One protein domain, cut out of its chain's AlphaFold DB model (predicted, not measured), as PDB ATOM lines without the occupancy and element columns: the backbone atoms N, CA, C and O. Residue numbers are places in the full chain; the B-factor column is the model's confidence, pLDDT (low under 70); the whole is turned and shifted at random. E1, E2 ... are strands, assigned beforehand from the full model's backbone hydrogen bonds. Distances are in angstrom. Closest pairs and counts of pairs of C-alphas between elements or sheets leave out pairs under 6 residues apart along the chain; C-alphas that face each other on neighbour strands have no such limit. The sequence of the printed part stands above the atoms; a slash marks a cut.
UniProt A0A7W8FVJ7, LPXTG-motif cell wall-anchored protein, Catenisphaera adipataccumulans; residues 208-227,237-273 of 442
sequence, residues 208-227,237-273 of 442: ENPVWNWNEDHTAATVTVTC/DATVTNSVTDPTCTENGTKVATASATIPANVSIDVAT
ATOM      1  N   GLU A 208      -2.930  -6.378   3.153       85.94
ATOM      2  CA  GLU A 208      -2.677  -7.660   3.817       85.94
ATOM      3  C   GLU A 208      -3.236  -8.839   2.993       85.94
ATOM      4  O   GLU A 208      -3.790  -8.651   1.906       85.94
ATOM      5  N   ASN A 209      -3.084 -10.062   3.520       88.69
ATOM      6  CA  ASN A 209      -3.652 -11.309   2.986       88.69
ATOM      7  C   ASN A 209      -3.329 -11.559   1.499       88.69
ATOM      8  O   ASN A 209      -4.231 -11.527   0.662       88.69
ATOM      9  N   PRO A 210      -2.049 -11.791   1.149       94.81
ATOM     10  CA  PRO A 210      -1.664 -12.021  -0.235       94.81
ATOM     11  C   PRO A 210      -2.242 -13.336  -0.767       94.81
ATOM     12  O   PRO A 210      -2.046 -14.397  -0.177       94.81
ATOM     13  N   VAL A 211      -2.913 -13.258  -1.914       96.31
ATOM     14  CA  VAL A 211      -3.407 -14.409  -2.676       96.31
ATOM     15  C   VAL A 211      -2.641 -14.482  -3.989       96.31
ATOM     16  O   VAL A 211      -2.777 -13.603  -4.844       96.31
ATOM     17  N   TRP A 212      -1.821 -15.521  -4.133       97.50
ATOM     18  CA  TRP A 212      -0.977 -15.741  -5.305       97.50
ATOM     19  C   TRP A 212      -1.710 -16.552  -6.369       97.50
ATOM     20  O   TRP A 212      -2.351 -17.557  -6.073       97.50
ATOM     21  N   ASN A 213      -1.598 -16.108  -7.617       96.56
ATOM     22  CA  ASN A 213      -2.131 -16.793  -8.783       96.56
ATOM     23  C   ASN A 213      -0.989 -17.080  -9.756       96.56
ATOM     24  O   ASN A 213      -0.487 -16.173 -10.426       96.56
ATOM     25  N   TRP A 214      -0.581 -18.342  -9.806       97.31
ATOM     26  CA  TRP A 214       0.463 -18.844 -10.690       97.31
ATOM     27  C   TRP A 214      -0.136 -19.313 -12.013       97.31
ATOM     28  O   TRP A 214      -1.243 -19.852 -12.051       97.31
ATOM     29  N   ASN A 215       0.595 -19.125 -13.108       94.56
ATOM     30  CA  ASN A 215       0.263 -19.799 -14.357       94.56
ATOM     31  C   ASN A 215       0.679 -21.284 -14.311       94.56
ATOM     32  O   ASN A 215       1.457 -21.699 -13.456       94.56
ATOM     33  N   GLU A 216       0.169 -22.090 -15.246       92.94
ATOM     34  CA  GLU A 216       0.355 -23.552 -15.232       92.94
ATOM     35  C   GLU A 216       1.829 -23.995 -15.247       92.94
ATOM     36  O   GLU A 216       2.186 -24.989 -14.620       92.94
ATOM     37  N   ASP A 217       2.701 -23.259 -15.941       92.12
ATOM     38  CA  ASP A 217       4.129 -23.582 -16.051       92.12
ATOM     39  C   ASP A 217       5.006 -22.933 -14.963       92.12
ATOM     40  O   ASP A 217       6.225 -23.138 -14.949       92.12
ATOM     41  N   HIS A 218       4.386 -22.190 -14.039       93.56
ATOM     42  CA  HIS A 218       5.021 -21.464 -12.939       93.56
ATOM     43  C   HIS A 218       6.117 -20.482 -13.392       93.56
ATOM     44  O   HIS A 218       7.076 -20.224 -12.664       93.56
ATOM     45  N   THR A 219       5.997 -19.924 -14.600       93.31
ATOM     46  CA  THR A 219       6.911 -18.890 -15.123       93.31
ATOM     47  C   THR A 219       6.406 -17.467 -14.906       93.31
ATOM     48  O   THR A 219       7.182 -16.517 -15.024       93.31
ATOM     49  N   ALA A 220       5.130 -17.306 -14.553       94.19
ATOM     50  CA  ALA A 220       4.514 -16.028 -14.238       94.19
ATOM     51  C   ALA A 220       3.555 -16.168 -13.050       94.19
ATOM     52  O   ALA A 220       2.884 -17.186 -12.880       94.19
ATOM     53  N   ALA A 221       3.463 -15.113 -12.247       97.50
ATOM     54  CA  ALA A 221       2.516 -15.041 -11.149       97.50
ATOM     55  C   ALA A 221       1.992 -13.616 -10.976       97.50
ATOM     56  O   ALA A 221       2.674 -12.636 -11.284       97.50
ATOM     57  N   THR A 222       0.785 -13.510 -10.437       96.94
ATOM     58  CA  THR A 222       0.247 -12.262  -9.897       96.94
ATOM     59  C   THR A 222      -0.108 -12.457  -8.433       96.94
ATOM     60  O   THR A 222      -0.360 -13.575  -7.981       96.94
ATOM     61  N   VAL A 223      -0.127 -11.365  -7.673       97.62
ATOM     62  CA  VAL A 223      -0.596 -11.377  -6.287       97.62
ATOM     63  C   VAL A 223      -1.702 -10.357  -6.109       97.62
ATOM     64  O   VAL A 223      -1.563  -9.198  -6.500       97.62
ATOM     65  N   THR A 224      -2.806 -10.791  -5.514       96.44
ATOM     66  CA  THR A 224      -3.890  -9.905  -5.094       96.44
ATOM     67  C   THR A 224      -3.803  -9.704  -3.593       96.44
ATOM     68  O   THR A 224      -3.700 -10.665  -2.835       96.44
ATOM     69  N   VAL A 225      -3.811  -8.446  -3.167       94.88
ATOM     70  CA  VAL A 225      -3.804  -8.049  -1.757       94.88
ATOM     71  C   VAL A 225      -5.035  -7.215  -1.456       94.88
ATOM     72  O   VAL A 225      -5.526  -6.487  -2.319       94.88
ATOM     73  N   THR A 226      -5.518  -7.303  -0.221       92.88
ATOM     74  CA  THR A 226      -6.737  -6.612   0.211       92.88
ATOM     75  C   THR A 226      -6.402  -5.613   1.303       92.88
ATOM     76  O   THR A 226      -5.708  -5.946   2.263       92.88
ATOM     77  N   CYS A 227      -6.886  -4.379   1.171       90.25
ATOM     78  CA  CYS A 227      -6.734  -3.378   2.218       90.25
ATOM     79  C   CYS A 227      -7.595  -3.752   3.430       90.25
ATOM     80  O   CYS A 227      -8.819  -3.819   3.311       90.25
ATOM     81  N   ASP A 237       1.641  -7.445 -10.565       95.56
ATOM     82  CA  ASP A 237       2.473  -8.393 -11.295       95.56
ATOM     83  C   ASP A 237       3.675  -8.783 -10.433       95.56
ATOM     84  O   ASP A 237       4.286  -7.937  -9.769       95.56
ATOM     85  N   ALA A 238       4.020 -10.067 -10.444       96.69
ATOM     86  CA  ALA A 238       5.184 -10.572  -9.743       96.69
ATOM     87  C   ALA A 238       6.323 -10.888 -10.709       96.69
ATOM     88  O   ALA A 238       6.125 -11.335 -11.837       96.69
ATOM     89  N   THR A 239       7.545 -10.691 -10.233       96.19
ATOM     90  CA  THR A 239       8.742 -11.195 -10.903       96.19
ATOM     91  C   THR A 239       9.001 -12.616 -10.424       96.19
ATOM     92  O   THR A 239       9.077 -12.841  -9.217       96.19
ATOM     93  N   VAL A 240       9.150 -13.555 -11.358       97.25
ATOM     94  CA  VAL A 240       9.431 -14.963 -11.055       97.25
ATOM     95  C   VAL A 240      10.890 -15.285 -11.363       97.25
ATOM     96  O   VAL A 240      11.384 -15.004 -12.455       97.25
ATOM     97  N   THR A 241      11.579 -15.900 -10.408       96.25
ATOM     98  CA  THR A 241      12.911 -16.483 -10.593       96.25
ATOM     99  C   THR A 241      12.842 -17.995 -10.436       96.25
ATOM    100  O   THR A 241      12.070 -18.516  -9.635       96.25
ATOM    101  N   ASN A 242      13.650 -18.711 -11.219       92.62
ATOM    102  CA  ASN A 242      13.699 -20.168 -11.208       92.62
ATOM    103  C   ASN A 242      15.092 -20.643 -10.797       92.62
ATOM    104  O   ASN A 242      16.096 -20.101 -11.262       92.62
ATOM    105  N   SER A 243      15.147 -21.691  -9.984       91.69
ATOM    106  CA  SER A 243      16.372 -22.422  -9.667       91.69
ATOM    107  C   SER A 243      16.148 -23.914  -9.850       91.69
ATOM    108  O   SER A 243      15.126 -24.445  -9.416       91.69
ATOM    109  N   VAL A 244      17.112 -24.585 -10.473       93.75
ATOM    110  CA  VAL A 244      17.091 -26.032 -10.679       93.75
ATOM    111  C   VAL A 244      18.298 -26.637  -9.980       93.75
ATOM    112  O   VAL A 244      19.423 -26.164 -10.139       93.75
ATOM    113  N   THR A 245      18.047 -27.675  -9.199       93.69
ATOM    114  CA  THR A 245      19.045 -28.598  -8.679       93.69
ATOM    115  C   THR A 245      18.873 -29.903  -9.435       93.69
ATOM    116  O   THR A 245      17.812 -30.523  -9.355       93.69
ATOM    117  N   ASP A 246      19.884 -30.286 -10.209       91.00
ATOM    118  CA  ASP A 246      19.831 -31.507 -11.009       91.00
ATOM    119  C   ASP A 246      19.806 -32.754 -10.103       91.00
ATOM    120  O   ASP A 246      20.481 -32.772  -9.069       91.00
ATOM    121  N   PRO A 247      19.046 -33.804 -10.464       93.12
ATOM    122  CA  PRO A 247      19.061 -35.073  -9.743       93.12
ATOM    123  C   PRO A 247      20.417 -35.774  -9.859       93.12
ATOM    124  O   PRO A 247      21.113 -35.667 -10.870       93.12
ATOM    125  N   THR A 248      20.758 -36.579  -8.854       91.31
ATOM    126  CA  THR A 248      21.912 -37.491  -8.902       91.31
ATOM    127  C   THR A 248      21.445 -38.936  -9.128       91.31
ATOM    128  O   THR A 248      20.271 -39.185  -9.415       91.31
ATOM    129  N   CYS A 249      22.353 -39.919  -9.058       86.81
ATOM    130  CA  CYS A 249      21.962 -41.334  -9.124       86.81
ATOM    131  C   CYS A 249      21.101 -41.766  -7.925       86.81
ATOM    132  O   CYS A 249      20.326 -42.711  -8.060       86.81
ATOM    133  N   THR A 250      21.224 -41.089  -6.780       88.38
ATOM    134  CA  THR A 250      20.599 -41.484  -5.508       88.38
ATOM    135  C   THR A 250      19.672 -40.422  -4.922       88.38
ATOM    136  O   THR A 250      18.744 -40.768  -4.197       88.38
ATOM    137  N   GLU A 251      19.894 -39.144  -5.226       90.44
ATOM    138  CA  GLU A 251      19.116 -38.023  -4.695       90.44
ATOM    139  C   GLU A 251      18.239 -37.405  -5.787       90.44
ATOM    140  O   GLU A 251      18.688 -37.182  -6.917       90.44
ATOM    141  N   ASN A 252      16.985 -37.115  -5.438       92.31
ATOM    142  CA  ASN A 252      16.095 -36.342  -6.295       92.31
ATOM    143  C   ASN A 252      16.664 -34.931  -6.494       92.31
ATOM    144  O   ASN A 252      17.216 -34.324  -5.577       92.31
ATOM    145  N   GLY A 253      16.487 -34.403  -7.697       92.94
ATOM    146  CA  GLY A 253      16.663 -32.993  -7.989       92.94
ATOM    147  C   GLY A 253      15.430 -32.199  -7.574       92.94
ATOM    148  O   GLY A 253      14.411 -32.739  -7.134       92.94
ATOM    149  N   THR A 254      15.485 -30.886  -7.733       95.06
ATOM    150  CA  THR A 254      14.357 -30.010  -7.408       95.06
ATOM    151  C   THR A 254      14.341 -28.814  -8.338       95.06
ATOM    152  O   THR A 254      15.372 -28.198  -8.599       95.06
ATOM    153  N   LYS A 255      13.157 -28.453  -8.818       93.62
ATOM    154  CA  LYS A 255      12.898 -27.184  -9.489       93.62
ATOM    155  C   LYS A 255      12.093 -26.301  -8.542       93.62
ATOM    156  O   LYS A 255      11.013 -26.689  -8.109       93.62
ATOM    157  N   VAL A 256      12.607 -25.113  -8.242       96.12
ATOM    158  CA  VAL A 256      11.946 -24.121  -7.384       96.12
ATOM    159  C   VAL A 256      11.681 -22.858  -8.192       96.12
ATOM    160  O   VAL A 256      12.598 -22.312  -8.808       96.12
ATOM    161  N   ALA A 257      10.437 -22.387  -8.165       96.56
ATOM    162  CA  ALA A 257      10.021 -21.095  -8.693       96.56
ATOM    163  C   ALA A 257       9.684 -20.167  -7.518       96.56
ATOM    164  O   ALA A 257       8.898 -20.525  -6.644       96.56
ATOM    165  N   THR A 258      10.282 -18.977  -7.477       97.31
ATOM    166  CA  THR A 258      10.017 -17.957  -6.451       97.31
ATOM    167  C   THR A 258       9.416 -16.726  -7.109       97.31
ATOM    168  O   THR A 258      10.063 -16.099  -7.947       97.31
ATOM    169  N   ALA A 259       8.193 -16.365  -6.730       97.50
ATOM    170  CA  ALA A 259       7.556 -15.132  -7.160       97.50
ATOM    171  C   ALA A 259       7.765 -14.041  -6.111       97.50
ATOM    172  O   ALA A 259       7.694 -14.294  -4.910       97.50
ATOM    173  N   SER A 260       8.015 -12.817  -6.567       96.38
ATOM    174  CA  SER A 260       8.236 -11.648  -5.719       96.38
ATOM    175  C   SER A 260       7.502 -10.434  -6.277       96.38
ATOM    176  O   SER A 260       7.639 -10.116  -7.458       96.38
ATOM    177  N   ALA A 261       6.774  -9.713  -5.426       96.44
ATOM    178  CA  ALA A 261       6.039  -8.504  -5.795       96.44
ATOM    179  C   ALA A 261       6.287  -7.369  -4.792       96.44
ATOM    180  O   ALA A 261       6.388  -7.602  -3.585       96.44
ATOM    181  N   THR A 262       6.357  -6.134  -5.295       93.38
ATOM    182  CA  THR A 262       6.529  -4.918  -4.486       93.38
ATOM    183  C   THR A 262       5.186  -4.214  -4.342       93.38
ATOM    184  O   THR A 262       4.619  -3.754  -5.332       93.38
ATOM    185  N   ILE A 263       4.694  -4.098  -3.110       90.81
ATOM    186  CA  ILE A 263       3.398  -3.487  -2.788       90.81
ATOM    187  C   ILE A 263       3.572  -2.282  -1.850       90.81
ATOM    188  O   ILE A 263       4.581  -2.208  -1.147       90.81
ATOM    189  N   PRO A 264       2.624  -1.328  -1.813       86.38
ATOM    190  CA  PRO A 264       2.646  -0.236  -0.838       86.38
ATOM    191  C   PRO A 264       2.664  -0.763   0.606       86.38
ATOM    192  O   PRO A 264       2.026  -1.774   0.909       86.38
ATOM    193  N   ALA A 265       3.397  -0.084   1.487       81.44
ATOM    194  CA  ALA A 265       3.486  -0.403   2.909       81.44
ATOM    195  C   ALA A 265       2.902   0.736   3.750       81.44
ATOM    196  O   ALA A 265       3.198   1.896   3.486       81.44
ATOM    197  N   ASN A 266       2.120   0.397   4.779       70.69
ATOM    198  CA  ASN A 266       1.547   1.384   5.691       70.69
ATOM    199  C   ASN A 266       2.658   2.115   6.471       70.69
ATOM    200  O   ASN A 266       3.580   1.489   7.002       70.69
ATOM    201  N   VAL A 267       2.562   3.443   6.546       60.06
ATOM    202  CA  VAL A 267       3.477   4.303   7.298       60.06
ATOM    203  C   VAL A 267       2.731   4.906   8.478       60.06
ATOM    204  O   VAL A 267       1.808   5.698   8.310       60.06
ATOM    205  N   SER A 268       3.171   4.592   9.694       55.91
ATOM    206  CA  SER A 268       2.701   5.284  10.892       55.91
ATOM    207  C   SER A 268       3.251   6.712  10.908       55.91
ATOM    208  O   SER A 268       4.444   6.918  11.140       55.91
ATOM    209  N   ILE A 269       2.390   7.698  10.656       55.81
ATOM    210  CA  ILE A 269       2.745   9.121  10.695       55.81
ATOM    211  C   ILE A 269       2.334   9.701  12.048       55.81
ATOM    212  O   ILE A 269       1.169   9.618  12.436       55.81
ATOM    213  N   ASP A 270       3.272  10.341  12.747       52.44
ATOM    214  CA  ASP A 270       2.947  11.146  13.924       52.44
ATOM    215  C   ASP A 270       2.371  12.505  13.495       52.44
ATOM    216  O   ASP A 270       3.081  13.422  13.067       52.44
ATOM    217  N   VAL A 271       1.052  12.630  13.632       50.00
ATOM    218  CA  VAL A 271       0.273  13.829  13.293       50.00
ATOM    219  C   VAL A 271       0.717  15.064  14.099       50.00
ATOM    220  O   VAL A 271       0.441  16.188  13.682       50.00
ATOM    221  N   ALA A 272       1.442  14.910  15.215       49.41
ATOM    222  CA  ALA A 272       1.900  16.039  16.026       49.41
ATOM    223  C   ALA A 272       2.999  16.896  15.362       49.41
ATOM    224  O   ALA A 272       3.240  18.016  15.813       49.41
ATOM    225  N   THR A 273       3.655  16.408  14.299       48.41
ATOM    226  CA  THR A 273       4.824  17.072  13.684       48.41
ATOM    227  C   THR A 273       4.657  17.452  12.213       48.41
ATOM    228  O   THR A 273       5.561  18.060  11.641       48.41
TER     229      THR A 273
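AT A GLANCE: This is residues 208 to 227 and 237 to 273 of the 442 residues of the protein "LPXTG-motif cell wall-anchored protein" of Catenisphaera adipataccumulans (UniProt A0A7W8FVJ7). Two strand hairpins, a shorter one of E1 and E2 and a longer one of E3 and E4, are joined by a short pairing of E2 with the first residues of E3 into one narrow, curled sheet, like part of a barrel. The turn at residues 247 to 252 sticks out past one end of the long hairpin and the tail of residues 266 to 273 past the other, and these two stretches add to the length. The printed part has 57 residues with four named strands, E1 to E4 along the chain, and no named helix; the sheet's order is E1, E2, E3, E4, all antiparallel, and the class is all strand. The whole is extended, with a radius of gyration of the C-alphas of 18.0 A and spans of 66 by 23 by 16 A.

IN THESE COORDINATES: Find C-alpha 208 at (-2.677, -7.660, 3.817); from there E1, residues 208 to 214, runs 18.6 A. After residues 215 to 220 comes E2, residues 221 to 227, 20.0 A long. Beyond the cut look for C-alpha 237 at (2.473, -8.393, -11.295), where E3, residues 237 to 245, begins and runs 26.3 A. E4, residues 253 to 265, is the longest strand, 36.8 A, and ends at C-alpha 265 at (3.486, -0.403, 2.909).

HOW THE PARTS SIT: Start at edge strand E1, which forms a hairpin with E2, antiparallel at 160 degrees between their directions; there N 213 and O 222 are 2.8 A apart and N 211 and O 224 are 2.9 A apart, within hydrogen-bond range. Next look at E3, antiparallel to E2 at 133 degrees, where N 238 and O 221 are within range at 3.0 A. The pairing of E3 is staggered: residues 237 to 238 pair with E2, residues 239 to 245 with E4. E3 and E4 form the second hairpin, antiparallel at 156 degrees, with N 239 and O 260 at 2.8 A and N 254 and O 245 at 2.9 A; E4 is the other edge strand. From edge to edge the way across the sheet turns by 174 degrees, its curl, and the closest C-alphas of E2 and E4, those of Ala 221 and Ala 259, are 6.4 A apart. The sheet is twisted, with C-alphas up to 6.5 A off its best plane.

THE WHOLE: The two C-alphas farthest apart are those of Cys 249 and Ala 272, at 65.8 A. Without the stretches that stand free, residues 247 to 252 and 266 to 273, the body spans 41 by 20 by 14 A. Residues 228 to 236 are not printed, and C-alphas 227 and 237 are 17.1 A apart across this cut. The links E1 to E2 and E3 to E4 are short. The mean pLDDT of the printed part is 88.2, and you will find values under 70 at residues 267 to 273.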